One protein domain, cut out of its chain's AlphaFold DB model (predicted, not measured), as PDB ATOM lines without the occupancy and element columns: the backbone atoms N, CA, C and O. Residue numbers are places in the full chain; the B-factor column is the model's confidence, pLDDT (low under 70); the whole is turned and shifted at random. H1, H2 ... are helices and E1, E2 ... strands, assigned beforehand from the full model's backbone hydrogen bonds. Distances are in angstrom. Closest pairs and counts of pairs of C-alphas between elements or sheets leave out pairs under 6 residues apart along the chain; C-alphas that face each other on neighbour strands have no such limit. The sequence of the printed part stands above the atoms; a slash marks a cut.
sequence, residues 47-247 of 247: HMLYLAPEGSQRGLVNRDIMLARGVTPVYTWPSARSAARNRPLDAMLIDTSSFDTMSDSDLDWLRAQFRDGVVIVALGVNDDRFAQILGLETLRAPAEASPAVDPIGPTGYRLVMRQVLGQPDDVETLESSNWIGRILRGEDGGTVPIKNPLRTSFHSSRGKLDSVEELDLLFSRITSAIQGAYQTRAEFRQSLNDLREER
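Overview. This is residues 47 to 247 of the 247 residues of an uncharacterized protein of Chloroflexi bacterium (UniProt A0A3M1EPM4). A twisted sheet of six strands has one very long helix, H8, running along one face, and several shorter helices over the other. H2, H4, H5, H6 and H7 on one face and H1 and H8 on the other make three layers, with the sheet between; a loop, residues 145 to 150, sticks out. The printed part has 201 residues, with eight named helices and six named strands in the order E1 H1 E2 H2 E3 H3 H4 E4 H5 E5 H6 H7 E6 H8, a mixed class. The mixed sheet runs E2 E1 E3 E4 E5 E6; the whole is compact, with a radius of gyration of the C-alphas of 17.5 A and spans of 58 by 43 by 34 A.

Arrangement. The edge strands are E2, residues 72 to 74, and E6, residues 199 to 207; the inner strands are E1, residues 48 to 51, E3, residues 91 to 95, E4, residues 119 to 123, and E5, residues 157 to 165. Parallel neighbours, within hydrogen-bond range, are E2 and E1 (N 74 and O 50, 2.8 A), E1 and E3 (N 51 and O 93, 2.8 A) and E3 and E4 (N 92 and O 119, 2.8 A). Antiparallel are E4 and E5 (N 122 and O 158, 2.8 A) and E5 and E6 (N 159 and O 205, 2.8 A). H8, residues 212 to 245, is over E4 and E5 at a height over the sheet of 8.6 A, along the strands; its closest C-alphas to E6 are those of Phe 236 and Arg 199, 6.2 A. H1, residues 63 to 68, is on the same face as H8, at a height over the sheet of 8.8 A; it lies over E2, with 4 of its 6 C-alphas falling on E2 and 2 on E1, only just short of lying over E1 too. On the opposite face H4, residues 104 to 115, stands up from the sheet at 60 degrees and touches H5, residues 127 to 134, about perpendicular at 85 degrees (closest C-alphas Arg 111 and Leu 134, 5.6 A). H7, residues 179 to 185, is on H4's face, slantwise over E6; H6, residues 168 to 176, is on the sheet and meets H7 only through their link. H2, residues 77 to 86, runs along E1 and is close but not clearly touching H4 (C-alphas of Trp 77 and Asp 106, 6.5 A); H3, residues 96 to 99, only grazes the sheet. E1, H1, E2 and E3, H3, H4, E4 are strand-helix-strand units, parallel neighbours joined through helices, and E2, H2, E3 is a split one around E1; each crossover is right-handed. Every O i to N i+4 pair is within hydrogen-bond range in H1, H4, H5, H6 and H7, but 5 of 6 in H2 and 29 of 30 in H8; H3 is too short for one.

Along the chain. E1 begins at C-alpha 48 (204.557, 75.436, 90.782). H8 is 49.8 A long and ends at C-alpha 245 (201.172, 45.302, 112.495); E6 is 27.5 A and E5 26.9 A.

Size, cuts and confidence. The C-alphas of Gly 55 and Arg 247, the farthest apart, are 58.7 A from each other. The printed part has no cut; E1 to H1, H5 to E5 and H7 to E6 are long links. The model's pLDDT is under 70 in residues 145 to 151, 188 to 195 and 247.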
ATOM      1  N   HIS A  47     207.078  72.661  93.392       96.81
ATOM      2  CA  HIS A  47     207.060  72.806  91.944       96.81
ATOM      3  C   HIS A  47     205.723  73.393  91.496       96.81
ATOM      4  O   HIS A  47     204.706  72.697  91.434       96.81
ATOM      5  N   MET A  48     205.738  74.686  91.187       98.44
ATOM      6  CA  MET A  48     204.557  75.436  90.782       98.44
ATOM      7  C   MET A  48     204.734  75.990  89.374       98.44
ATOM      8  O   MET A  48     205.792  76.535  89.049       98.44
ATOM      9  N   LEU A  49     203.687  75.881  88.558       98.50
ATOM     10  CA  LEU A  49     203.650  76.466  87.219       98.50
ATOM     11  C   LEU A  49     202.605  77.573  87.122       98.50
ATOM     12  O   LEU A  49     201.537  77.470  87.721       98.50
ATOM     13  N   TYR A  50     202.897  78.581  86.306       98.50
ATOM     14  CA  TYR A  50     201.937  79.584  85.855       98.50
ATOM     15  C   TYR A  50     201.748  79.442  84.346       98.50
ATOM     16  O   TYR A  50     202.654  79.766  83.582       98.50
ATOM     17  N   LEU A  51     200.595  78.920  83.927       98.56
ATOM     18  CA  LEU A  51     200.215  78.783  82.528       98.56
ATOM     19  C   LEU A  51     199.392  79.994  82.089       98.56
ATOM     20  O   LEU A  51     198.249  80.156  82.518       98.56
ATOM     21  N   ALA A  52     199.974  80.821  81.227       97.62
ATOM     22  CA  ALA A  52     199.303  81.970  80.631       97.62
ATOM     23  C   ALA A  52     199.947  82.336  79.288       97.62
ATOM     24  O   ALA A  52     201.146  82.106  79.126       97.62
ATOM     25  N   PRO A  53     199.206  82.920  78.329       95.62
ATOM     26  CA  PRO A  53     199.813  83.522  77.146       95.62
ATOM     27  C   PRO A  53     200.857  84.591  77.499       95.62
ATOM     28  O   PRO A  53     200.858  85.183  78.581       95.62
ATOM     29  N   GLU A  54     201.764  84.859  76.562       93.50
ATOM     30  CA  GLU A  54     202.760  85.911  76.744       93.50
ATOM     31  C   GLU A  54     202.081  87.285  76.883       93.50
ATOM     32  O   GLU A  54     201.137  87.608  76.163       93.50
ATOM     33  N   GLY A  55     202.537  88.082  77.853       93.06
ATOM     34  CA  GLY A  55     201.958  89.395  78.152       93.06
ATOM     35  C   GLY A  55     200.625  89.366  78.913       93.06
ATOM     36  O   GLY A  55     200.065  90.430  79.171       93.06
ATOM     37  N   SER A  56     200.106  88.195  79.299       93.25
ATOM     38  CA  SER A  56     198.887  88.120  80.109       93.25
ATOM     39  C   SER A  56     199.055  88.743  81.496       93.25
ATOM     40  O   SER A  56     200.086  88.590  82.156       93.25
ATOM     41  N   GLN A  57     197.993  89.414  81.944       94.06
ATOM     42  CA  GLN A  57     197.900  90.022  83.265       94.06
ATOM     43  C   GLN A  57     196.488  89.855  83.844       94.06
ATOM     44  O   GLN A  57     195.488  90.071  83.154       94.06
ATOM     45  N   ARG A  58     196.407  89.506  85.134       91.88
ATOM     46  CA  ARG A  58     195.163  89.381  85.914       91.88
ATOM     47  C   ARG A  58     195.326  90.076  87.257       91.88
ATOM     48  O   ARG A  58     195.935  89.528  88.171       91.88
ATOM     49  N   GLY A  59     194.806  91.297  87.366       91.25
ATOM     50  CA  GLY A  59     195.106  92.145  88.521       91.25
ATOM     51  C   GLY A  59     196.617  92.375  88.623       91.25
ATOM     52  O   GLY A  59     197.240  92.810  87.652       91.25
ATOM     53  N   LEU A  60     197.211  92.031  89.764       94.19
ATOM     54  CA  LEU A  60     198.663  92.065  89.974       94.19
ATOM     55  C   LEU A  60     199.402  90.835  89.429       94.19
ATOM     56  O   LEU A  60     200.628  90.852  89.342       94.19
ATOM     57  N   VAL A  61     198.701  89.760  89.061       95.75
ATOM     58  CA  VAL A  61     199.348  88.549  88.543       95.75
ATOM     59  C   VAL A  61     199.833  88.787  87.119       95.75
ATOM     60  O   VAL A  61     199.041  89.011  86.208       95.75
ATOM     61  N   ASN A  62     201.148  88.698  86.942       95.81
ATOM     62  CA  ASN A  62     201.840  88.672  85.660       95.81
ATOM     63  C   ASN A  62     203.077  87.760  85.766       95.81
ATOM     64  O   ASN A  62     203.391  87.232  86.839       95.81
ATOM     65  N   ARG A  63     203.799  87.592  84.656       96.75
ATOM     66  CA  ARG A  63     205.012  86.763  84.579       96.75
ATOM     67  C   ARG A  63     206.046  87.092  85.662       96.75
ATOM     68  O   ARG A  63     206.540  86.178  86.317       96.75
ATOM     69  N   ASP A  64     206.387  88.365  85.828       97.00
ATOM     70  CA  ASP A  64     207.493  88.778  86.696       97.00
ATOM     71  C   ASP A  64     207.135  88.589  88.175       97.00
ATOM     72  O   ASP A  64     207.950  88.101  88.958       97.00
ATOM     73  N   ILE A  65     205.881  88.863  88.540       97.00
ATOM     74  CA  ILE A  65     205.344  88.587  89.875       97.00
ATOM     75  C   ILE A  65     205.333  87.083  90.171       97.00
ATOM     76  O   ILE A  65     205.713  86.675  91.266       97.00
ATOM     77  N   MET A  66     204.941  86.242  89.211       97.12
ATOM     78  CA  MET A  66     204.950  84.784  89.383       97.12
ATOM     79  C   MET A  66     206.374  84.246  89.566       97.12
ATOM     80  O   MET A  66     206.625  83.479  90.497       97.12
ATOM     81  N   LEU A  67     207.327  84.721  88.760       97.00
ATOM     82  CA  LEU A  67     208.746  84.382  88.905       97.00
ATOM     83  C   LEU A  67     209.298  84.786  90.277       97.00
ATOM     84  O   LEU A  67     209.950  83.975  90.934       97.00
ATOM     85  N   ALA A  68     208.997  86.002  90.744       96.81
ATOM     86  CA  ALA A  68     209.418  86.487  92.061       96.81
ATOM     87  C   ALA A  68     208.861  85.636  93.219       96.81
ATOM     88  O   ALA A  68     209.443  85.598  94.301       96.81
ATOM     89  N   ARG A  69     207.754  84.922  92.989       96.06
ATOM     90  CA  ARG A  69     207.111  84.005  93.943       96.06
ATOM     91  C   ARG A  69     207.569  82.551  93.794       96.06
ATOM     92  O   ARG A  69     206.999  81.665  94.423       96.06
ATOM     93  N   GLY A  70     208.581  82.290  92.965       96.12
ATOM     94  CA  GLY A  70     209.094  80.941  92.718       96.12
ATOM     95  C   GLY A  70     208.174  80.078  91.850       96.12
ATOM     96  O   GLY A  70     208.293  78.855  91.867       96.12
ATOM     97  N   VAL A  71     207.255  80.692  91.100       97.94
ATOM     98  CA  VAL A  71     206.383  80.004  90.145       97.94
ATOM     99  C   VAL A  71     206.995  80.097  88.752       97.94
ATOM    100  O   VAL A  71     207.302  81.184  88.264       97.94
ATOM    101  N   THR A  72     207.140  78.957  88.081       97.81
ATOM    102  CA  THR A  72     207.732  78.907  86.741       97.81
ATOM    103  C   THR A  72     206.677  79.237  85.678       97.81
ATOM    104  O   THR A  72     205.705  78.488  85.543       97.81
ATOM    105  N   PRO A  73     206.842  80.316  84.890       97.75
ATOM    106  CA  PRO A  73     205.927  80.640  83.807       97.75
ATOM    107  C   PRO A  73     206.103  79.665  82.638       97.75
ATOM    108  O   PRO A  73     207.219  79.338  82.231       97.75
ATOM    109  N   VAL A  74     204.984  79.230  82.077       97.69
ATOM    110  CA  VAL A  74     204.890  78.418  80.863       97.69
ATOM    111  C   VAL A  74     203.781  78.992  79.985       97.69
ATOM    112  O   VAL A  74     202.763  79.449  80.489       97.69
ATOM    113  N   TYR A  75     203.962  78.967  78.666       97.31
ATOM    114  CA  TYR A  75     203.039  79.662  77.752       97.31
ATOM    115  C   TYR A  75     202.097  78.729  76.991       97.31
ATOM    116  O   TYR A  75     201.191  79.178  76.299       97.31
ATOM    117  N   THR A  76     202.315  77.415  77.093       97.50
ATOM    118  CA  THR A  76     201.538  76.411  76.361       97.50
ATOM    119  C   THR A  76     201.318  75.155  77.198       97.50
ATOM    120  O   THR A  76     202.162  74.781  78.020       97.50
ATOM    121  N   TRP A  77     200.212  74.450  76.947       97.62
ATOM    122  CA  TRP A  77     199.920  73.165  77.585       97.62
ATOM    123  C   TRP A  77     201.007  72.098  77.369       97.62
ATOM    124  O   TRP A  77     201.396  71.449  78.343       97.62
ATOM    125  N   PRO A  78     201.590  71.930  76.160       96.81
ATOM    126  CA  PRO A  78     202.736  71.040  75.977       96.81
ATOM    127  C   PRO A  78     203.928  71.387  76.876       96.81
ATOM    128  O   PRO A  78     204.566  70.481  77.414       96.81
ATOM    129  N   SER A  79     204.203  72.678  77.092       96.31
ATOM    130  CA  SER A  79     205.281  73.122  77.984       96.31
ATOM    131  C   SER A  79     204.974  72.782  79.442       96.31
ATOM    132  O   SER A  79     205.842  72.254  80.137       96.31
ATOM    133  N   ALA A  80     203.729  72.995  79.882       96.81
ATOM    134  CA  ALA A  80     203.277  72.620  81.221       96.81
ATOM    135  C   ALA A  80     203.415  71.108  81.472       96.81
ATOM    136  O   ALA A  80     204.007  70.689  82.468       96.81
ATOM    137  N   ARG A  81     202.961  70.277  80.522       95.31
ATOM    138  CA  ARG A  81     203.124  68.814  80.582       95.31
ATOM    139  C   ARG A  81     204.589  68.405  80.612       95.31
ATOM    140  O   ARG A  81     204.969  67.524  81.379       95.31
ATOM    141  N   SER A  82     205.422  69.035  79.786       94.06
ATOM    142  CA  SER A  82     206.851  68.727  79.736       94.06
ATOM    143  C   SER A  82     207.550  69.028  81.060       94.06
ATOM    144  O   SER A  82     208.303  68.189  81.550       94.06
ATOM    145  N   ALA A  83     207.242  70.167  81.684       92.06
ATOM    146  CA  ALA A  83     207.762  70.516  83.003       92.06
ATOM    147  C   ALA A  83     207.325  69.503  84.078       92.06
ATOM    148  O   ALA A  83     208.152  69.035  84.859       92.06
ATOM    149  N   ALA A  84     206.054  69.091  84.062       91.38
ATOM    150  CA  ALA A  84     205.502  68.124  85.013       91.38
ATOM    151  C   ALA A  84     206.086  66.702  84.895       91.38
ATOM    152  O   ALA A  84     206.073  65.954  85.870       91.38
ATOM    153  N   ARG A  85     206.604  66.310  83.719       88.00
ATOM    154  CA  ARG A  85     207.261  65.000  83.527       88.00
ATOM    155  C   ARG A  85     208.583  64.888  84.277       88.00
ATOM    156  O   ARG A  85     208.902  63.820  84.784       88.00
ATOM    157  N   ASN A  86     209.341  65.978  84.334       82.50
ATOM    158  CA  ASN A  86     210.655  65.991  84.982       82.50
ATOM    159  C   ASN A  86     210.534  66.048  86.504       82.50
ATOM    160  O   ASN A  86     211.394  65.545  87.224       82.50
ATOM    161  N   ARG A  87     209.470  66.688  86.994       86.62
ATOM    162  CA  ARG A  87     209.206  66.854  88.414       86.62
ATOM    163  C   ARG A  87     207.695  66.924  88.650       86.62
ATOM    164  O   ARG A  87     207.052  67.776  88.036       86.62
ATOM    165  N   PRO A  88     207.128  66.107  89.558       90.31
ATOM    166  CA  PRO A  88     205.706  66.172  89.880       90.31
ATOM    167  C   PRO A  88     205.281  67.592  90.270       90.31
ATOM    168  O   PRO A  88     206.036  68.296  90.938       90.31
ATOM    169  N   LEU A  89     204.095  68.013  89.833       94.88
ATOM    170  CA  LEU A  89     203.537  69.320  90.185       94.88
ATOM    171  C   LEU A  89     202.976  69.318  91.601       94.88
ATOM    172  O   LEU A  89     202.330  68.351  92.001       94.88
ATOM    173  N   ASP A  90     203.167  70.424  92.310       97.12
ATOM    174  CA  ASP A  90     202.501  70.708  93.581       97.12
ATOM    175  C   ASP A  90     201.326  71.674  93.372       97.12
ATOM    176  O   ASP A  90     200.256  71.486  93.952       97.12
ATOM    177  N   ALA A  91     201.493  72.656  92.479       98.44
ATOM    178  CA  ALA A  91     200.416  73.548  92.067       98.44
ATOM    179  C   ALA A  91     200.524  73.987  90.601       98.44
ATOM    180  O   ALA A  91     201.603  74.009  90.004       98.44
ATOM    181  N   MET A  92     199.391  74.392  90.038       98.44
ATOM    182  CA  MET A  92     199.298  75.000  88.719       98.44
ATOM    183  C   MET A  92     198.319  76.172  88.761       98.44
ATOM    184  O   MET A  92     197.146  75.998  89.090       98.44
ATOM    185  N   LEU A  93     198.809  77.362  88.426       98.56
ATOM    186  CA  LEU A  93     198.012  78.565  88.228       98.56
ATOM    187  C   LEU A  93     197.753  78.731  86.730       98.56
ATOM    188  O   LEU A  93     198.681  78.598  85.936       98.56
ATOM    189  N   ILE A  94     196.511  78.993  86.335       98.38
ATOM    190  CA  ILE A  94     196.082  78.962  84.934       98.38
ATOM    191  C   ILE A  94     195.273  80.217  84.629       98.38
ATOM    192  O   ILE A  94     194.236  80.460  85.251       98.38
ATOM    193  N   ASP A  95     195.731  81.015  83.667       97.06
ATOM    194  CA  ASP A  95     194.923  82.105  83.126       97.06
ATOM    195  C   ASP A  95     193.722  81.544  82.360       97.06
ATOM    196  O   ASP A  95     193.855  80.595  81.589       97.06
ATOM    197  N   THR A  96     192.547  82.154  82.525       94.88
ATOM    198  CA  THR A  96     191.325  81.730  81.824       94.88
ATOM    199  C   THR A  96     191.497  81.635  80.300       94.88
ATOM    200  O   THR A  96     190.950  80.724  79.686       94.88
ATOM    201  N   SER A  97     192.327  82.490  79.690       95.00
ATOM    202  CA  SER A  97     192.611  82.446  78.246       95.00
ATOM    203  C   SER A  97     193.371  81.188  77.814       95.00
ATOM    204  O   SER A  97     193.222  80.724  76.686       95.00
ATOM    205  N   SER A  98     194.141  80.558  78.707       97.12
ATOM    206  CA  SER A  98     194.793  79.279  78.410       97.12
ATOM    207  C   SER A  98     193.793  78.135  78.275       97.12
ATOM    208  O   SER A  98     194.077  77.174  77.560       97.12
ATOM    209  N   PHE A  99     192.609  78.229  78.888       95.81
ATOM    210  CA  PHE A  99     191.566  77.217  78.715       95.81
ATOM    211  C   PHE A  99     190.988  77.194  77.297       95.81
ATOM    212  O   PHE A  99     190.530  76.143  76.863       95.81
ATOM    213  N   ASP A 100     191.047  78.305  76.559       93.88
ATOM    214  CA  ASP A 100     190.530  78.388  75.183       93.88
ATOM    215  C   ASP A 100     191.407  77.624  74.173       93.88
ATOM    216  O   ASP A 100     190.967  77.307  73.073       93.88
ATOM    217  N   THR A 101     192.648  77.302  74.552       95.25
ATOM    218  CA  THR A 101     193.618  76.564  73.719       95.25
ATOM    219  C   THR A 101     193.854  75.133  74.204       95.25
ATOM    220  O   THR A 101     194.769  74.455  73.735       95.25
ATOM    221  N   MET A 102     193.059  74.674  75.171       96.81
ATOM    222  CA  MET A 102     193.179  73.345  75.760       96.81
ATOM    223  C   MET A 102     192.642  72.279  74.799       96.81
ATOM    224  O   MET A 102     191.502  72.370  74.349       96.81
ATOM    225  N   SER A 103     193.442  71.250  74.511       97.31
ATOM    226  CA  SER A 103     192.951  70.042  73.833       97.31
ATOM    227  C   SER A 103     192.311  69.061  74.821       97.31
ATOM    228  O   SER A 103     192.599  69.114  76.017       97.31
ATOM    229  N   ASP A 104     191.545  68.082  74.334       96.62
ATOM    230  CA  ASP A 104     191.014  66.992  75.174       96.62
ATOM    231  C   ASP A 104     192.132  66.259  75.938       96.62
ATOM    232  O   ASP A 104     192.003  65.947  77.119       96.62
ATOM    233  N   SER A 105     193.296  66.081  75.302       96.00
ATOM    234  CA  SER A 105     194.463  65.470  75.948       96.00
ATOM    235  C   SER A 105     195.046  66.315  77.089       96.00
ATOM    236  O   SER A 105     195.637  65.777  78.026       96.00
ATOM    237  N   ASP A 106     194.920  67.641  77.004       97.50
ATOM    238  CA  ASP A 106     195.355  68.558  78.058       97.50
ATOM    239  C   ASP A 106     194.327  68.593  79.193       97.50
ATOM    240  O   ASP A 106     194.714  68.620  80.362       97.50
ATOM    241  N   LEU A 107     193.036  68.511  78.857       96.81
ATOM    242  CA  LEU A 107     191.934  68.395  79.807       96.81
ATOM    243  C   LEU A 107     192.058  67.130  80.657       96.81
ATOM    244  O   LEU A 107     192.019  67.201  81.888       96.81
ATOM    245  N   ASP A 108     192.260  65.978  80.020       95.69
ATOM    246  CA  ASP A 108     192.431  64.700  80.714       95.69
ATOM    247  C   ASP A 108     193.676  64.701  81.599       95.69
ATOM    248  O   ASP A 108     193.642  64.223  82.739       95.69
ATOM    249  N   TRP A 109     194.766  65.296  81.109       96.06
ATOM    250  CA  TRP A 109     195.984  65.463  81.889       96.06
ATOM    251  C   TRP A 109     195.771  66.373  83.106       96.06
ATOM    252  O   TRP A 109     196.176  66.008  84.212       96.06
ATOM    253  N   LEU A 110     195.103  67.520  82.942       96.94
ATOM    254  CA  LEU A 110     194.786  68.441  84.035       96.94
ATOM    255  C   LEU A 110     193.908  67.759  85.089       96.94
ATOM    256  O   LEU A 110     194.192  67.845  86.283       96.94
ATOM    257  N   ARG A 111     192.875  67.029  84.656       95.12
ATOM    258  CA  ARG A 111     192.007  66.246  85.546       95.12
ATOM    259  C   ARG A 111     192.788  65.170  86.291       95.12
ATOM    260  O   ARG A 111     192.532  64.954  87.471       95.12
ATOM    261  N   ALA A 112     193.761  64.522  85.651       92.50
ATOM    262  CA  ALA A 112     194.648  63.581  86.332       92.50
ATOM    263  C   ALA A 112     195.508  64.271  87.405       92.50
ATOM    264  O   ALA A 112     195.589  63.767  88.521       92.50
ATOM    265  N   GLN A 113     196.075  65.452  87.124       94.69
ATOM    266  CA  GLN A 113     196.798  66.230  88.142       94.69
ATOM    267  C   GLN A 113     195.885  66.613  89.313       94.69
ATOM    268  O   GLN A 113     196.260  66.451  90.473       94.69
ATOM    269  N   PHE A 114     194.669  67.068  89.019       94.19
ATOM    270  CA  PHE A 114     193.688  67.409  90.043       94.19
ATOM    271  C   PHE A 114     193.320  66.200  90.917       94.19
ATOM    272  O   PHE A 114     193.274  66.328  92.136       94.19
ATOM    273  N   ARG A 115     193.135  65.010  90.324       89.44
ATOM    274  CA  ARG A 115     192.904  63.750  91.060       89.44
ATOM    275  C   ARG A 115     194.066  63.356  91.971       89.44
ATOM    276  O   ARG A 115     193.834  62.812  93.047       89.44
ATOM    277  N   ASP A 116     195.291  63.663  91.563       87.56
ATOM    278  CA  ASP A 116     196.516  63.347  92.304       87.56
ATOM    279  C   ASP A 116     196.790  64.281  93.506       87.56
ATOM    280  O   ASP A 116     197.791  64.106  94.223       87.56
ATOM    281  N   GLY A 117     195.939  65.282  93.752       92.25
ATOM    282  CA  GLY A 117     196.158  66.270  94.811       92.25
ATOM    283  C   GLY A 117     197.046  67.438  94.411       92.25
ATOM    284  O   GLY A 117     197.645  68.054  95.290       92.25
ATOM    285  N   VAL A 118     197.166  67.746  93.116       96.25
ATOM    286  CA  VAL A 118     197.775  69.008  92.667       96.25
ATOM    287  C   VAL A 118     196.796  70.152  92.918       96.25
ATOM    288  O   VAL A 118     195.613  70.050  92.587       96.25
ATOM    289  N   VAL A 119     197.288  71.252  93.490       98.31
ATOM    290  CA  VAL A 119     196.488  72.466  93.697       98.31
ATOM    291  C   VAL A 119     196.292  73.170  92.357       98.31
ATOM    292  O   VAL A 119     197.262  73.590  91.729       98.31
ATOM    293  N   ILE A 120     195.047  73.329  91.915       98.50
ATOM    294  CA  ILE A 120     194.720  74.034  90.673       98.50
ATOM    295  C   ILE A 120     194.122  75.392  91.024       98.50
ATOM    296  O   ILE A 120     193.127  75.480  91.741       98.50
ATOM    297  N   VAL A 121     194.724  76.459  90.505       98.19
ATOM    298  CA  VAL A 121     194.229  77.829  90.643       98.19
ATOM    299  C   VAL A 121     193.863  78.344  89.266       98.19
ATOM    300  O   VAL A 121     194.713  78.422  88.387       98.19
ATOM    301  N   ALA A 122     192.611  78.727  89.072       96.94
ATOM    302  CA  ALA A 122     192.172  79.360  87.842       96.94
ATOM    303  C   ALA A 122     191.943  80.856  88.057       96.94
ATOM    304  O   ALA A 122     191.297  81.260  89.027       96.94
ATOM    305  N   LEU A 123     192.483  81.670  87.150       96.12
ATOM    306  CA  LEU A 123     192.500  83.129  87.234       96.12
ATOM    307  C   LEU A 123     191.540  83.728  86.203       96.12
ATOM    308  O   LEU A 123     191.631  83.430  85.012       96.12
ATOM    309  N   GLY A 124     190.625  84.583  86.651       92.25
ATOM    310  CA  GLY A 124     189.630  85.253  85.812       92.25
ATOM    311  C   GLY A 124     188.604  84.308  85.177       92.25
ATOM    312  O   GLY A 124     187.961  84.679  84.194       92.25
ATOM    313  N   VAL A 125     188.472  83.077  85.679       88.75
ATOM    314  CA  VAL A 125     187.519  82.087  85.160       88.75
ATOM    315  C   VAL A 125     186.200  82.141  85.930       88.75
ATOM    316  O   VAL A 125     186.164  82.422  87.126       88.75
ATOM    317  N   ASN A 126     185.105  81.822  85.247       88.06
ATOM    318  CA  ASN A 126     183.828  81.553  85.894       88.06
ATOM    319  C   ASN A 126     183.860  80.180  86.603       88.06
ATOM    320  O   ASN A 126     184.355  79.206  86.033       88.06
ATOM    321  N   ASP A 127     183.306  80.099  87.817       88.50
ATOM    322  CA  ASP A 127     183.290  78.872  88.626       88.50
ATOM    323  C   ASP A 127     182.628  77.680  87.929       88.50
ATOM    324  O   ASP A 127     183.132  76.569  88.049       88.50
ATOM    325  N   ASP A 128     181.535  77.890  87.193       88.38
ATOM    326  CA  ASP A 128     180.793  76.810  86.534       88.38
ATOM    327  C   ASP A 128     181.613  76.241  85.372       88.38
ATOM    328  O   ASP A 128     181.764  75.026  85.234       88.38
ATOM    329  N   ARG A 129     182.246  77.126  84.585       90.69
ATOM    330  CA  ARG A 129     183.204  76.723  83.543       90.69
ATOM    331  C   ARG A 129     184.366  75.941  84.155       90.69
ATOM    332  O   ARG A 129     184.784  74.922  83.610       90.69
ATOM    333  N   PHE A 130     184.896  76.406  85.283       93.56
ATOM    334  CA  PHE A 130     186.025  75.753  85.935       93.56
ATOM    335  C   PHE A 130     185.650  74.403  86.558       93.56
ATOM    336  O   PHE A 130     186.402  73.439  86.421       93.56
ATOM    337  N   ALA A 131     184.462  74.296  87.159       92.69
ATOM    338  CA  ALA A 131     183.905  73.041  87.653       92.69
ATOM    339  C   ALA A 131     183.818  72.006  86.523       92.69
ATOM    340  O   ALA A 131     184.355  70.905  86.656       92.69
ATOM    341  N   GLN A 132     183.259  72.387  85.370       93.19
ATOM    342  CA  GLN A 132     183.159  71.518  84.192       93.19
ATOM    343  C   GLN A 132     184.531  71.051  83.694       93.19
ATOM    344  O   GLN A 132     184.725  69.859  83.435       93.19
ATOM    345  N   ILE A 133     185.514  71.955  83.618       95.62
ATOM    346  CA  ILE A 133     186.901  71.611  83.260       95.62
ATOM    347  C   ILE A 133     187.454  70.546  84.213       95.62
ATOM    348  O   ILE A 133     188.068  69.578  83.774       95.62
ATOM    349  N   LEU A 134     187.179  70.641  85.509       94.62
ATOM    350  CA  LEU A 134     187.656  69.666  86.494       94.62
ATOM    351  C   LEU A 134     186.788  68.405  86.613       94.62
ATOM    352  O   LEU A 134     187.150  67.491  87.356       94.62
ATOM    353  N   GLY A 135     185.684  68.323  85.865       92.12
ATOM    354  CA  GLY A 135     184.741  67.206  85.942       92.12
ATOM    355  C   GLY A 135     183.924  67.212  87.236       92.12
ATOM    356  O   GLY A 135     183.628  66.155  87.781       92.12
ATOM    357  N   LEU A 136     183.614  68.401  87.750       90.31
ATOM    358  CA  LEU A 136     182.791  68.625  88.934       90.31
ATOM    359  C   LEU A 136     181.438  69.208  88.524       90.31
ATOM    360  O   LEU A 136     181.343  69.949  87.547       90.31
ATOM    361  N   GLU A 137     180.403  68.909  89.306       86.69
ATOM    362  CA  GLU A 137     179.062  69.469  89.100       86.69
ATOM    363  C   GLU A 137     179.035  70.977  89.383       86.69
ATOM    364  O   GLU A 137     178.479  71.756  88.612       86.69
ATOM    365  N   THR A 138     179.664  71.402  90.479       86.88
ATOM    366  CA  THR A 138     179.782  72.812  90.854       86.88
ATOM    367  C   THR A 138     180.990  73.040  91.758       86.88
ATOM    368  O   THR A 138     181.494  72.115  92.396       86.88
ATOM    369  N   LEU A 139     181.452  74.290  91.815       87.56
ATOM    370  CA  LEU A 139     182.424  74.786  92.794       87.56
ATOM    371  C   LEU A 139     181.814  75.783  93.783       87.56
ATOM    372  O   LEU A 139     182.519  76.292  94.656       87.56
ATOM    373  N   ARG A 140     180.517  76.074  93.648       83.44
ATOM    374  CA  ARG A 140     179.806  77.025  94.495       83.44
ATOM    375  C   ARG A 140     179.082  76.284  95.603       83.44
ATOM    376  O   ARG A 140     178.260  75.408  95.349       83.44
ATOM    377  N   ALA A 141     179.353  76.689  96.837       79.81
ATOM    378  CA  ALA A 141     178.462  76.367  97.940       79.81
ATOM    379  C   ALA A 141     177.087  77.028  97.702       79.81
ATOM    380  O   ALA A 141     177.025  78.062  97.030       79.81
ATOM    381  N   PRO A 142     175.985  76.517  98.281       75.88
ATOM    382  CA  PRO A 142     174.659  77.122  98.134       75.88
ATOM    383  C   PRO A 142     174.624  78.625  98.456       75.88
ATOM    384  O   PRO A 142     173.982  79.397  97.749       75.88
ATOM    385  N   ALA A 143     175.382  79.063  99.467       72.12
ATOM    386  CA  ALA A 143     175.512  80.476  99.826       72.12
ATOM    387  C   ALA A 143     176.228  81.324  98.752       72.12
ATOM    388  O   ALA A 143     175.977  82.521  98.652       72.12
ATOM    389  N   GLU A 144     177.087  80.715  97.929       72.19
ATOM    390  CA  GLU A 144     177.789  81.357  96.807       72.19
ATOM    391  C   GLU A 144     177.003  81.302  95.489       72.19
ATOM    392  O   GLU A 144     177.372  81.977  94.531       72.19
ATOM    393  N   ALA A 145     175.939  80.495  95.414       64.25
ATOM    394  CA  ALA A 145     175.110  80.348  94.216       64.25
ATOM    395  C   ALA A 145     174.144  81.528  94.003       64.25
ATOM    396  O   ALA A 145     173.530  81.640  92.941       64.25
ATOM    397  N   SER A 146     174.005  82.412  94.997       60.97
ATOM    398  CA  SER A 146     173.183  83.613  94.872       60.97
ATOM    399  C   SER A 146     173.783  84.574  93.835       60.97
ATOM    400  O   SER A 146     174.962  84.908  93.944       60.97
ATOM    401  N   PRO A 147     172.991  85.102  92.881       55.75
ATOM    402  CA  PRO A 147     173.465  86.083  91.900       55.75
ATOM    403  C   PRO A 147     173.941  87.407  92.524       55.75
ATOM    404  O   PRO A 147     174.573  88.204  91.841       55.75
ATOM    405  N   ALA A 148     173.663  87.643  93.813       53.31
ATOM    406  CA  ALA A 148     174.200  88.773  94.572       53.31
ATOM    407  C   ALA A 148     175.654  88.564  95.043       53.31
ATOM    408  O   ALA A 148     176.309  89.521  95.452       53.31
ATOM    409  N   VAL A 149     176.164  87.326  95.011       59.53
ATOM    410  CA  VAL A 149     177.572  87.032  95.286       59.53
ATOM    411  C   VAL A 149     178.333  87.243  93.988       59.53
ATOM    412  O   VAL A 149     178.326  86.393  93.100       59.53
ATOM    413  N   ASP A 150     178.955  88.415  93.901       53.59
ATOM    414  CA  ASP A 150     179.692  88.916  92.744       53.59
ATOM    415  C   ASP A 150     180.488  87.783  92.058       53.59
ATOM    416  O   ASP A 150     181.266  87.085  92.738       53.59
ATOM    417  N   PRO A 151     180.320  87.541  90.740       61.31
ATOM    418  CA  PRO A 151     181.301  86.751  90.017       61.31
ATOM    419  C   PRO A 151     182.649  87.416  90.277       61.31
ATOM    420  O   PRO A 151     182.775  88.631  90.189       61.31
ATOM    421  N   ILE A 152     183.656  86.621  90.631       70.19
ATOM    422  CA  ILE A 152     184.946  87.092  91.166       70.19
ATOM    423  C   ILE A 152     185.680  88.041  90.183       70.19
ATOM    424  O   ILE A 152     186.676  88.671  90.524       70.19
ATOM    425  N   GLY A 153     185.143  88.195  88.970       76.31
ATOM    426  CA  GLY A 153     185.513  89.218  88.015       76.31
ATOM    427  C   GLY A 153     186.781  88.848  87.258       76.31
ATOM    428  O   GLY A 153     187.352  87.773  87.459       76.31
ATOM    429  N   PRO A 154     187.254  89.734  86.372       85.31
ATOM    430  CA  PRO A 154     188.462  89.492  85.588       85.31
ATOM    431  C   PRO A 154     189.740  89.410  86.441       85.31
ATOM    432  O   PRO A 154     190.744  88.904  85.943       85.31
ATOM    433  N   THR A 155     189.711  89.890  87.690       89.62
ATOM    434  CA  THR A 155     190.814  89.813  88.669       89.62
ATOM    435  C   THR A 155     190.640  88.682  89.681       89.62
ATOM    436  O   THR A 155     191.496  88.480  90.536       89.62
ATOM    437  N   GLY A 156     189.541  87.935  89.605       92.88
ATOM    438  CA  GLY A 156     189.238  86.885  90.557       92.88
ATOM    439  C   GLY A 156     190.079  85.635  90.384       92.88
ATOM    440  O   GLY A 156     190.586  85.353  89.300       92.88
ATOM    441  N   TYR A 157     190.157  84.829  91.437       94.69
ATOM    442  CA  TYR A 157     190.690  83.478  91.354       94.69
ATOM    443  C   TYR A 157     189.797  82.467  92.069       94.69
ATOM    444  O   TYR A 157     189.146  82.774  93.073       94.69
ATOM    445  N   ARG A 158     189.846  81.225  91.584       95.06
ATOM    446  CA  ARG A 158     189.330  80.042  92.272       95.06
ATOM    447  C   ARG A 158     190.461  79.035  92.431       95.06
ATOM    448  O   ARG A 158     191.058  78.612  91.447       95.06
ATOM    449  N   LEU A 159     190.756  78.667  93.670       96.94
ATOM    450  CA  LEU A 159     191.731  77.647  94.036       96.94
ATOM    451  C   LEU A 159     190.986  76.410  94.502       96.94
ATOM    452  O   LEU A 159     190.098  76.511  95.347       96.94
ATOM    453  N   VAL A 160     191.383  75.253  93.988       96.69
ATOM    454  CA  VAL A 160     190.822  73.963  94.377       96.69
ATOM    455  C   VAL A 160     191.901  72.895  94.464       96.69
ATOM    456  O   VAL A 160     192.857  72.869  93.690       96.69
ATOM    457  N   MET A 161     191.731  71.984  95.407       95.50
ATOM    458  CA  MET A 161     192.521  70.768  95.532       95.50
ATOM    459  C   MET A 161     191.593  69.649  95.973       95.50
ATOM    460  O   MET A 161     190.733  69.852  96.832       95.50
ATOM    461  N   ARG A 162     191.773  68.470  95.384       92.44
ATOM    462  CA  ARG A 162     191.148  67.247  95.867       92.44
ATOM    463  C   ARG A 162     192.176  66.139  95.953       92.44
ATOM    464  O   ARG A 162     193.059  66.056  95.112       92.44
ATOM    465  N   GLN A 163     192.014  65.246  96.909       89.69
ATOM    466  CA  GLN A 163     192.818  64.045  97.007       89.69
ATOM    467  C   GLN A 163     191.981  62.921  97.598       89.69
ATOM    468  O   GLN A 163     191.301  63.116  98.601       89.69
ATOM    469  N   VAL A 164     192.054  61.745  96.978       89.06
ATOM    470  CA  VAL A 164     191.431  60.517  97.470       89.06
ATOM    471  C   VAL A 164     192.495  59.424  97.453       89.06
ATOM    472  O   VAL A 164     193.089  59.148  96.413       89.06
ATOM    473  N   LEU A 165     192.771  58.829  98.612       87.06
ATOM    474  CA  LEU A 165     193.764  57.773  98.798       87.06
ATOM    475  C   LEU A 165     193.060  56.552  99.383       87.06
ATOM    476  O   LEU A 165     192.511  56.633 100.478       87.06
ATOM    477  N   GLY A 166     193.066  55.434  98.664       86.50
ATOM    478  CA  GLY A 166     192.382  54.208  99.072       86.50
ATOM    479  C   GLY A 166     192.598  53.078  98.071       86.50
ATOM    480  O   GLY A 166     193.383  53.215  97.129       86.50
ATOM    481  N   GLN A 167     191.908  51.956  98.281       84.06
ATOM    482  CA  GLN A 167     191.833  50.891  97.277       84.06
ATOM    483  C   GLN A 167     190.978  51.340  96.082       84.06
ATOM    484  O   GLN A 167     190.038  52.105  96.295       84.06
ATOM    485  N   PRO A 168     191.255  50.863  94.852       82.88
ATOM    486  CA  PRO A 168     190.519  51.278  93.654       82.88
ATOM    487  C   PRO A 168     188.992  51.217  93.804       82.88
ATOM    488  O   PRO A 168     188.328  52.212  93.530       82.88
ATOM    489  N   ASP A 169     188.457  50.115  94.337       81.62
ATOM    490  CA  ASP A 169     187.012  49.924  94.528       81.62
ATOM    491  C   ASP A 169     186.400  50.947  95.507       81.62
ATOM    492  O   ASP A 169     185.305  51.467  95.283       81.62
ATOM    493  N   ASP A 170     187.111  51.269  96.596       83.56
ATOM    494  CA  ASP A 170     186.666  52.257  97.588       83.56
ATOM    495  C   ASP A 170     186.710  53.679  96.995       83.56
ATOM    496  O   ASP A 170     185.809  54.488  97.231       83.56
ATOM    497  N   VAL A 171     187.734  53.976  96.185       85.38
ATOM    498  CA  VAL A 171     187.854  55.246  95.451       85.38
ATOM    499  C   VAL A 171     186.709  55.390  94.449       85.38
ATOM    500  O   VAL A 171     186.058  56.429  94.427       85.38
ATOM    501  N   GLU A 172     186.414  54.358  93.658       85.56
ATOM    502  CA  GLU A 172     185.317  54.376  92.682       85.56
ATOM    503  C   GLU A 172     183.950  54.560  93.360       85.56
ATOM    504  O   GLU A 172     183.125  55.374  92.925       85.56
ATOM    505  N   THR A 173     183.730  53.871  94.482       85.19
ATOM    506  CA  THR A 173     182.503  54.009  95.279       85.19
ATOM    507  C   THR A 173     182.345  55.439  95.808       85.19
ATOM    508  O   THR A 173     181.250  56.003  95.780       85.19
ATOM    509  N   LEU A 174     183.431  56.071  96.263       84.69
ATOM    510  CA  LEU A 174     183.389  57.457  96.724       84.69
ATOM    511  C   LEU A 174     183.142  58.434  95.564       84.69
ATOM    512  O   LEU A 174     182.282  59.311  95.670       84.69
ATOM    513  N   GLU A 175     183.881  58.304  94.465       84.19
ATOM    514  CA  GLU A 175     183.795  59.204  93.306       84.19
ATOM    515  C   GLU A 175     182.397  59.177  92.669       84.19
ATOM    516  O   GLU A 175     181.850  60.231  92.347       84.19
ATOM    517  N   SER A 176     181.760  58.004  92.592       85.12
ATOM    518  CA  SER A 176     180.377  57.864  92.104       85.12
ATOM    519  C   SER A 176     179.316  58.475  93.035       85.12
ATOM    520  O   SER A 176     178.197  58.737  92.599       85.12
ATOM    521  N   SER A 177     179.656  58.774  94.294       83.81
ATOM    522  CA  SER A 177     178.729  59.350  95.283       83.81
ATOM    523  C   SER A 177     178.609  60.883  95.252       83.81
ATOM    524  O   SER A 177     177.916  61.458  96.097       83.81
ATOM    525  N   ASN A 178     179.287  61.565  94.318       83.75
ATOM    526  CA  ASN A 178     179.360  63.034  94.250       83.75
ATOM    527  C   ASN A 178     179.809  63.676  95.582       83.75
ATOM    528  O   ASN A 178     179.256  64.674  96.054       83.75
ATOM    529  N   TRP A 179     180.815  63.079  96.221       85.38
ATOM    530  CA  TRP A 179     181.263  63.463  97.561       85.38
ATOM    531  C   TRP A 179     181.693  64.939  97.669       85.38
ATOM    532  O   TRP A 179     181.394  65.585  98.668       85.38
ATOM    533  N   ILE A 180     182.316  65.510  96.629       87.12
ATOM    534  CA  ILE A 180     182.707  66.934  96.608       87.12
ATOM    535  C   ILE A 180     181.482  67.846  96.592       87.12
ATOM    536  O   ILE A 180     181.431  68.808  97.356       87.12
ATOM    537  N   GLY A 181     180.482  67.545  95.756       84.88
ATOM    538  CA  GLY A 181     179.240  68.317  95.717       84.88
ATOM    539  C   GLY A 181     178.531  68.309  97.073       84.88
ATOM    540  O   GLY A 181     178.027  69.338  97.516       84.88
ATOM    541  N   ARG A 182     178.570  67.172  97.775       83.94
ATOM    542  CA  ARG A 182     178.029  67.031  99.133       83.94
ATOM    543  C   ARG A 182     178.790  67.874 100.158       83.94
ATOM    544  O   ARG A 182     178.147  68.604 100.908       83.94
ATOM    545  N   ILE A 183     180.128  67.860 100.139       84.75
ATOM    546  CA  ILE A 183     180.956  68.731 100.999       84.75
ATOM    547  C   ILE A 183     180.624  70.206 100.750       84.75
ATOM    548  O   ILE A 183     180.409  70.962 101.693       84.75
ATOM    549  N   LEU A 184     180.522  70.624  99.484       84.38
ATOM    550  CA  LEU A 184     180.182  72.006  99.131       84.38
ATOM    551  C   LEU A 184     178.787  72.425  99.625       84.38
ATOM    552  O   LEU A 184     178.562  73.607  99.882       84.38
ATOM    553  N   ARG A 185     177.857  71.476  99.779       84.06
ATOM    554  CA  ARG A 185     176.524  71.702 100.360       84.06
ATOM    555  C   ARG A 185     176.476  71.567 101.887       84.06
ATOM    556  O   ARG A 185     175.434  71.850 102.468       84.06
ATOM    557  N   GLY A 186     177.575  71.176 102.536       79.19
ATOM    558  CA  GLY A 186     177.613  70.897 103.976       79.19
ATOM    559  C   GLY A 186     176.915  69.590 104.373       79.19
ATOM    560  O   GLY A 186     176.515  69.425 105.522       79.19
ATOM    561  N   GLU A 187     176.740  68.659 103.432       76.56
ATOM    562  CA  GLU A 187     176.077  67.361 103.625       76.56
ATOM    563  C   GLU A 187     177.065  66.290 104.136       76.56
ATOM    564  O   GLU A 187     177.230  65.213 103.539       76.56
ATOM    565  N   ASP A 188     177.732  66.576 105.254       60.22
ATOM    566  CA  ASP A 188     178.657  65.660 105.932       60.22
ATOM    567  C   ASP A 188     177.870  64.626 106.759       60.22
ATOM    568  O   ASP A 188     177.624  64.805 107.948       60.22
ATOM    569  N   GLY A 189     177.402  63.537 106.138       51.97
ATOM    570  CA  GLY A 189     176.626  62.536 106.898       51.97
ATOM    571  C   GLY A 189     176.230  61.242 106.195       51.97
ATOM    572  O   GLY A 189     175.437  60.468 106.716       51.97
ATOM    573  N   GLY A 190     176.765  60.980 105.009       55.06
ATOM    574  CA  GLY A 190     176.421  59.781 104.240       55.06
ATOM    575  C   GLY A 190     177.537  58.769 104.374       55.06
ATOM    576  O   GLY A 190     178.620  59.013 103.844       55.06
ATOM    577  N   THR A 191     177.286  57.663 105.070       55.31
ATOM    578  CA  THR A 191     178.222  56.540 105.152       55.31
ATOM    579  C   THR A 191     178.340  55.894 103.778       55.31
ATOM    580  O   THR A 191     177.433  55.190 103.334       55.31
ATOM    581  N   VAL A 192     179.456  56.137 103.097       63.91
ATOM    582  CA  VAL A 192     179.867  55.322 101.953       63.91
ATOM    583  C   VAL A 192     180.430  54.015 102.530       63.91
ATOM    584  O   VAL A 192     181.191  54.082 103.498       63.91
ATOM    585  N   PRO A 193     180.037  52.829 102.035       64.12
ATOM    586  CA  PRO A 193     180.500  51.552 102.577       64.12
ATOM    587  C   PRO A 193     181.963  51.303 102.188       64.12
ATOM    588  O   PRO A 193     182.251  50.586 101.234       64.12
ATOM    589  N   ILE A 194     182.878  51.921 102.929       67.56
ATOM    590  CA  ILE A 194     184.321  51.827 102.725       67.56
ATOM    591  C   ILE A 194     184.872  50.627 103.498       67.56
ATOM    592  O   ILE A 194     184.632  50.497 104.700       67.56
ATOM    593  N   LYS A 195     185.610  49.747 102.815       62.69
ATOM    594  CA  LYS A 195     186.122  48.493 103.405       62.69
ATOM    595  C   LYS A 195     187.577  48.574 103.862       62.69
ATOM    596  O   LYS A 195     187.975  47.807 104.735       62.69
ATOM    597  N   ASN A 196     188.371  49.467 103.278       75.25
ATOM    598  CA  ASN A 196     189.795  49.644 103.579       75.25
ATOM    599  C   ASN A 196     190.067  51.074 104.065       75.25
ATOM    600  O   ASN A 196     189.185  51.923 103.955       75.25
ATOM    601  N   PRO A 197     191.271  51.404 104.573       76.50
ATOM    602  CA  PRO A 197     191.607  52.796 104.823       76.50
ATOM    603  C   PRO A 197     191.351  53.629 103.574       76.50
ATOM    604  O   PRO A 197     191.829  53.309 102.485       76.50
ATOM    605  N   LEU A 198     190.596  54.700 103.767       82.81
ATOM    606  CA  LEU A 198     190.334  55.726 102.781       82.81
ATOM    607  C   LEU A 198     190.640  57.060 103.449       82.81
ATOM    608  O   LEU A 198     190.179  57.330 104.559       82.81
ATOM    609  N   ARG A 199     191.420  57.899 102.780       83.88
ATOM    610  CA  ARG A 199     191.648  59.285 103.185       83.88
ATOM    611  C   ARG A 199     191.214  60.194 102.056       83.88
ATOM    612  O   ARG A 199     191.593  59.987 100.904       83.88
ATOM    613  N   THR A 200     190.426  61.198 102.402       85.69
ATOM    614  CA  THR A 200     189.964  62.223 101.476       85.69
ATOM    615  C   THR A 200     190.424  63.579 101.976       85.69
ATOM    616  O   THR A 200     190.497  63.829 103.177       85.69
ATOM    617  N   SER A 201     190.748  64.463 101.045       86.00
ATOM    618  CA  SER A 201     191.006  65.865 101.329       86.00
ATOM    619  C   SER A 201     190.409  66.691 100.204       86.00
ATOM    620  O   SER A 201     190.604  66.389  99.026       86.00
ATOM    621  N   PHE A 202     189.667  67.729 100.565       90.62
ATOM    622  CA  PHE A 202     189.152  68.714  99.629       90.62
ATOM    623  C   PHE A 202     189.380  70.103 100.207       90.62
ATOM    624  O   PHE A 202     189.077  70.365 101.370       90.62
ATOM    625  N   HIS A 203     189.920  70.994  99.387       90.06
ATOM    626  CA  HIS A 203     190.124  72.385  99.745       90.06
ATOM    627  C   HIS A 203     189.661  73.266  98.591       90.06
ATOM    628  O   HIS A 203     190.004  73.016  97.437       90.06
ATOM    629  N   SER A 204     188.897  74.307  98.906       92.06
ATOM    630  CA  SER A 204     188.425  75.300  97.944       92.06
ATOM    631  C   SER A 204     188.546  76.684  98.560       92.06
ATOM    632  O   SER A 204     188.211  76.885  99.727       92.06
ATOM    633  N   SER A 205     189.031  77.650  97.786       92.19
ATOM    634  CA  SER A 205     189.026  79.056  98.183       92.19
ATOM    635  C   SER A 205     188.870  79.977  96.978       92.19
ATOM    636  O   SER A 205     189.226  79.631  95.852       92.19
ATOM    637  N   ARG A 206     188.328  81.169  97.227       91.75
ATOM    638  CA  ARG A 206     188.165  82.248  96.246       91.75
ATOM    639  C   ARG A 206     188.664  83.568  96.813       91.75
ATOM    640  O   ARG A 206     188.662  83.761  98.034       91.75
ATOM    641  N   GLY A 207     189.056  84.476  95.937       91.69
ATOM    642  CA  GLY A 207     189.477  85.828  96.296       91.69
ATOM    643  C   GLY A 207     189.763  86.656  95.052       91.69
ATOM    644  O   GLY A 207     189.600  86.160  93.936       91.69
ATOM    645  N   LYS A 208     190.172  87.907  95.239       92.81
ATOM    646  CA  LYS A 208     190.606  88.766  94.139       92.81
ATOM    647  C   LYS A 208     192.129  88.934  94.141       92.81
ATOM    648  O   LYS A 208     192.815  88.227  94.878       92.81
ATOM    649  N   LEU A 209     192.653  89.747  93.228       93.56
ATOM    650  CA  LEU A 209     194.090  89.891  92.942       93.56
ATOM    651  C   LEU A 209     194.454  91.358  92.696       93.56
ATOM    652  O   LEU A 209     195.317  91.666  91.871       93.56
ATOM    653  N   ASP A 210     193.754  92.266  93.364       92.12
ATOM    654  CA  ASP A 210     193.832  93.714  93.152       92.12
ATOM    655  C   ASP A 210     194.866  94.359  94.077       92.12
ATOM    656  O   ASP A 210     195.285  95.492  93.842       92.12
ATOM    657  N   SER A 211     195.302  93.631  95.104       94.50
ATOM    658  CA  SER A 211     196.208  94.110  96.145       94.50
ATOM    659  C   SER A 211     197.326  93.110  96.452       94.50
ATOM    660  O   SER A 211     197.235  91.916  96.144       94.50
ATOM    661  N   VAL A 212     198.413  93.606  97.049       96.38
ATOM    662  CA  VAL A 212     199.553  92.767  97.456       96.38
ATOM    663  C   VAL A 212     199.124  91.804  98.562       96.38
ATOM    664  O   VAL A 212     199.514  90.641  98.541       96.38
ATOM    665  N   GLU A 213     198.257  92.257  99.465       96.56
ATOM    666  CA  GLU A 213     197.706  91.482 100.572       96.56
ATOM    667  C   GLU A 213     196.880  90.288 100.075       96.56
ATOM    668  O   GLU A 213     197.011  89.175 100.585       96.56
ATOM    669  N   GLU A 214     196.052  90.483  99.047       94.69
ATOM    670  CA  GLU A 214     195.293  89.389  98.433       94.69
ATOM    671  C   GLU A 214     196.192  88.401  97.688       94.69
ATOM    672  O   GLU A 214     195.955  87.190  97.726       94.69
ATOM    673  N   LEU A 215     197.249  88.898  97.042       95.75
ATOM    674  CA  LEU A 215     198.246  88.049  96.401       95.75
ATOM    675  C   LEU A 215     199.011  87.210  97.441       95.75
ATOM    676  O   LEU A 215     199.191  86.008  97.246       95.75
ATOM    677  N   ASP A 216     199.417  87.809  98.562       97.50
ATOM    678  CA  ASP A 216     200.030  87.100  99.693       97.50
ATOM    679  C   ASP A 216     199.091  86.034 100.259       97.50
ATOM    680  O   ASP A 216     199.501  84.892 100.493       97.50
ATOM    681  N   LEU A 217     197.812  86.373 100.412       96.81
ATOM    682  CA  LEU A 217     196.786  85.444 100.866       96.81
ATOM    683  C   LEU A 217     196.596  84.275  99.890       96.81
ATOM    684  O   LEU A 217     196.463  83.133 100.340       96.81
ATOM    685  N   LEU A 218     196.612  84.515  98.574       97.06
ATOM    686  CA  LEU A 218     196.590  83.446  97.572       97.06
ATOM    687  C   LEU A 218     197.764  82.482  97.789       97.06
ATOM    688  O   LEU A 218     197.545  81.276  97.897       97.06
ATOM    689  N   PHE A 219     198.996  82.985  97.886       97.69
ATOM    690  CA  PHE A 219     200.179  82.131  98.047       97.69
ATOM    691  C   PHE A 219     200.218  81.396  99.391       97.69
ATOM    692  O   PHE A 219     200.634  80.235  99.443       97.69
ATOM    693  N   SER A 220     199.721  82.018 100.461       97.81
ATOM    694  CA  SER A 220     199.502  81.342 101.741       97.81
ATOM    695  C   SER A 220     198.510  80.182 101.591       97.81
ATOM    696  O   SER A 220     198.812  79.064 102.005       97.81
ATOM    697  N   ARG A 221     197.374  80.397 100.914       97.62
ATOM    698  CA  ARG A 221     196.371  79.346 100.649       97.62
ATOM    699  C   ARG A 221     196.918  78.218  99.773       97.62
ATOM    700  O   ARG A 221     196.666  77.056 100.077       97.62
ATOM    701  N   ILE A 222     197.699  78.536  98.735       97.94
ATOM    702  CA  ILE A 222     198.386  77.530  97.904       97.94
ATOM    703  C   ILE A 222     199.313  76.681  98.775       97.94
ATOM    704  O   ILE A 222     199.230  75.456  98.742       97.94
ATOM    705  N   THR A 223     200.154  77.320  99.589       96.81
ATOM    706  CA  THR A 223     201.127  76.631 100.447       96.81
ATOM    707  C   THR A 223     200.430  75.707 101.443       96.81
ATOM    708  O   THR A 223     200.784  74.532 101.534       96.81
ATOM    709  N   SER A 224     199.389  76.194 102.123       96.56
ATOM    710  CA  SER A 224     198.595  75.392 103.059       96.56
ATOM    711  C   SER A 224     197.901  74.212 102.374       96.56
ATOM    712  O   SER A 224     197.883  73.111 102.921       96.56
ATOM    713  N   ALA A 225     197.364  74.402 101.164       96.81
ATOM    714  CA  ALA A 225     196.740  73.319 100.404       96.81
ATOM    715  C   ALA A 225     197.763  72.254  99.971       96.81
ATOM    716  O   ALA A 225     197.492  71.059 100.103       96.81
ATOM    717  N   ILE A 226     198.956  72.663  99.520       96.12
ATOM    718  CA  ILE A 226     200.058  71.739  99.207       96.12
ATOM    719  C   ILE A 226     200.442  70.951 100.463       96.12
ATOM    720  O   ILE A 226     200.488  69.721 100.424       96.12
ATOM    721  N   GLN A 227     200.664  71.635 101.589       95.06
ATOM    722  CA  GLN A 227     201.011  70.998 102.860       95.06
ATOM    723  C   GLN A 227     199.952  69.973 103.287       95.06
ATOM    724  O   GLN A 227     200.305  68.847 103.639       95.06
ATOM    725  N   GLY A 228     198.665  70.321 103.188       92.31
ATOM    726  CA  GLY A 228     197.558  69.411 103.487       92.31
ATOM    727  C   GLY A 228     197.569  68.147 102.621       92.31
ATOM    728  O   GLY A 228     197.345  67.050 103.134       92.31
ATOM    729  N   ALA A 229     197.910  68.259 101.332       92.44
ATOM    730  CA  ALA A 229     198.047  67.098 100.449       92.44
ATOM    731  C   ALA A 229     199.219  66.180 100.855       92.44
ATOM    732  O   ALA A 229     199.107  64.957 100.786       92.44
ATOM    733  N   TYR A 230     200.349  66.735 101.306       93.38
ATOM    734  CA  TYR A 230     201.461  65.930 101.831       93.38
ATOM    735  C   TYR A 230     201.119  65.270 103.169       93.38
ATOM    736  O   TYR A 230     201.375  64.079 103.342       93.38
ATOM    737  N   GLN A 231     200.481  66.006 104.080       92.00
ATOM    738  CA  GLN A 231     200.023  65.470 105.360       92.00
ATOM    739  C   GLN A 231     199.043  64.306 105.159       92.00
ATOM    740  O   GLN A 231     199.241  63.237 105.728       92.00
ATOM    741  N   THR A 232     198.058  64.465 104.273       89.75
ATOM    742  CA  THR A 232     197.076  63.415 103.954       89.75
ATOM    743  C   THR A 232     197.756  62.148 103.421       89.75
ATOM    744  O   THR A 232     197.410  61.035 103.824       89.75
ATOM    745  N   ARG A 233     198.776  62.286 102.557       89.12
ATOM    746  CA  ARG A 233     199.584  61.148 102.075       89.12
ATOM    747  C   ARG A 233     200.349  60.460 103.206       89.12
ATOM    748  O   ARG A 233     200.377  59.230 103.255       89.12
ATOM    749  N   ALA A 234     200.969  61.233 104.097       89.00
ATOM    750  CA  ALA A 234     201.717  60.702 105.233       89.00
ATOM    751  C   ALA A 234     200.802  59.954 106.217       89.00
ATOM    752  O   ALA A 234     201.104  58.821 106.590       89.00
ATOM    753  N   GLU A 235     199.650  60.532 106.562       88.12
ATOM    754  CA  GLU A 235     198.635  59.904 107.417       88.12
ATOM    755  C   GLU A 235     198.099  58.609 106.808       88.12
ATOM    756  O   GLU A 235     197.997  57.594 107.495       88.12
ATOM    757  N   PHE A 236     197.804  58.610 105.506       87.88
ATOM    758  CA  PHE A 236     197.375  57.402 104.807       87.88
ATOM    759  C   PHE A 236     198.442  56.305 104.861       87.88
ATOM    760  O   PHE A 236     198.127  55.141 105.114       87.88
ATOM    761  N   ARG A 237     199.720  56.663 104.667       86.31
ATOM    762  CA  ARG A 237     200.826  55.705 104.772       86.31
ATOM    763  C   ARG A 237     200.943  55.130 106.181       86.31
ATOM    764  O   ARG A 237     201.174  53.929 106.292       86.31
ATOM    765  N   GLN A 238     200.769  55.954 107.211       85.56
ATOM    766  CA  GLN A 238     200.766  55.492 108.596       85.56
ATOM    767  C   GLN A 238     199.622  54.501 108.838       85.56
ATOM    768  O   GLN A 238     199.886  53.381 109.256       85.56
ATOM    769  N   SER A 239     198.390  54.833 108.433       85.25
ATOM    770  CA  SER A 239     197.235  53.932 108.582       85.25
ATOM    771  C   SER A 239     197.424  52.580 107.875       85.25
ATOM    772  O   SER A 239     196.936  51.556 108.346       85.25
ATOM    773  N   LEU A 240     198.144  52.546 106.747       83.50
ATOM    774  CA  LEU A 240     198.494  51.289 106.075       83.50
ATOM    775  C   LEU A 240     199.556  50.470 106.820       83.50
ATOM    776  O   LEU A 240     199.576  49.250 106.667       83.50
ATOM    777  N   ASN A 241     200.465  51.118 107.549       81.69
ATOM    778  CA  ASN A 241     201.465  50.428 108.359       81.69
ATOM    779  C   ASN A 241     200.816  49.838 109.615       81.69
ATOM    780  O   ASN A 241     201.013  48.655 109.869       81.69
ATOM    781  N   ASP A 242     199.981  50.613 110.310       83.31
ATOM    782  CA  ASP A 242     199.287  50.174 111.528       83.31
ATOM    783  C   ASP A 242     198.461  48.897 111.263       83.31
ATOM    784  O   ASP A 242     198.600  47.894 111.957       83.31
ATOM    785  N   LEU A 243     197.710  48.856 110.153       80.88
ATOM    786  CA  LEU A 243     196.950  47.663 109.744       80.88
ATOM    787  C   LEU A 243     197.797  46.424 109.428       80.88
ATOM    788  O   LEU A 243     197.262  45.315 109.377       80.88
ATOM    789  N   ARG A 244     199.081  46.594 109.100       77.31
ATOM    790  CA  ARG A 244     199.987  45.462 108.855       77.31
ATOM    791  C   ARG A 244     200.538  44.898 110.152       77.31
ATOM    792  O   ARG A 244     200.832  43.715 110.176       77.31
ATOM    793  N   GLU A 245     200.695  45.727 111.178       82.44
ATOM    794  CA  GLU A 245     201.172  45.302 112.495       82.44
ATOM    795  C   GLU A 245     200.082  44.567 113.292       82.44
ATOM    796  O   GLU A 245     200.394  43.718 114.120       82.44
ATOM    797  N   GLU A 246     198.806  44.838 113.005       74.44
ATOM    798  CA  GLU A 246     197.654  44.153 113.613       74.44
ATOM    799  C   GLU A 246     197.340  42.763 113.015       74.44
ATOM    800  O   GLU A 246     196.481  42.054 113.545       74.44
ATOM    801  N   ARG A 247     197.990  42.370 111.910       65.62
ATOM    802  CA  ARG A 247     197.763  41.096 111.198       65.62
ATOM    803  C   ARG A 247     198.885  40.095 111.427       65.62
ATOM    804  O   ARG A 247     198.544  38.900 111.569       65.62
TER     805      ARG A 247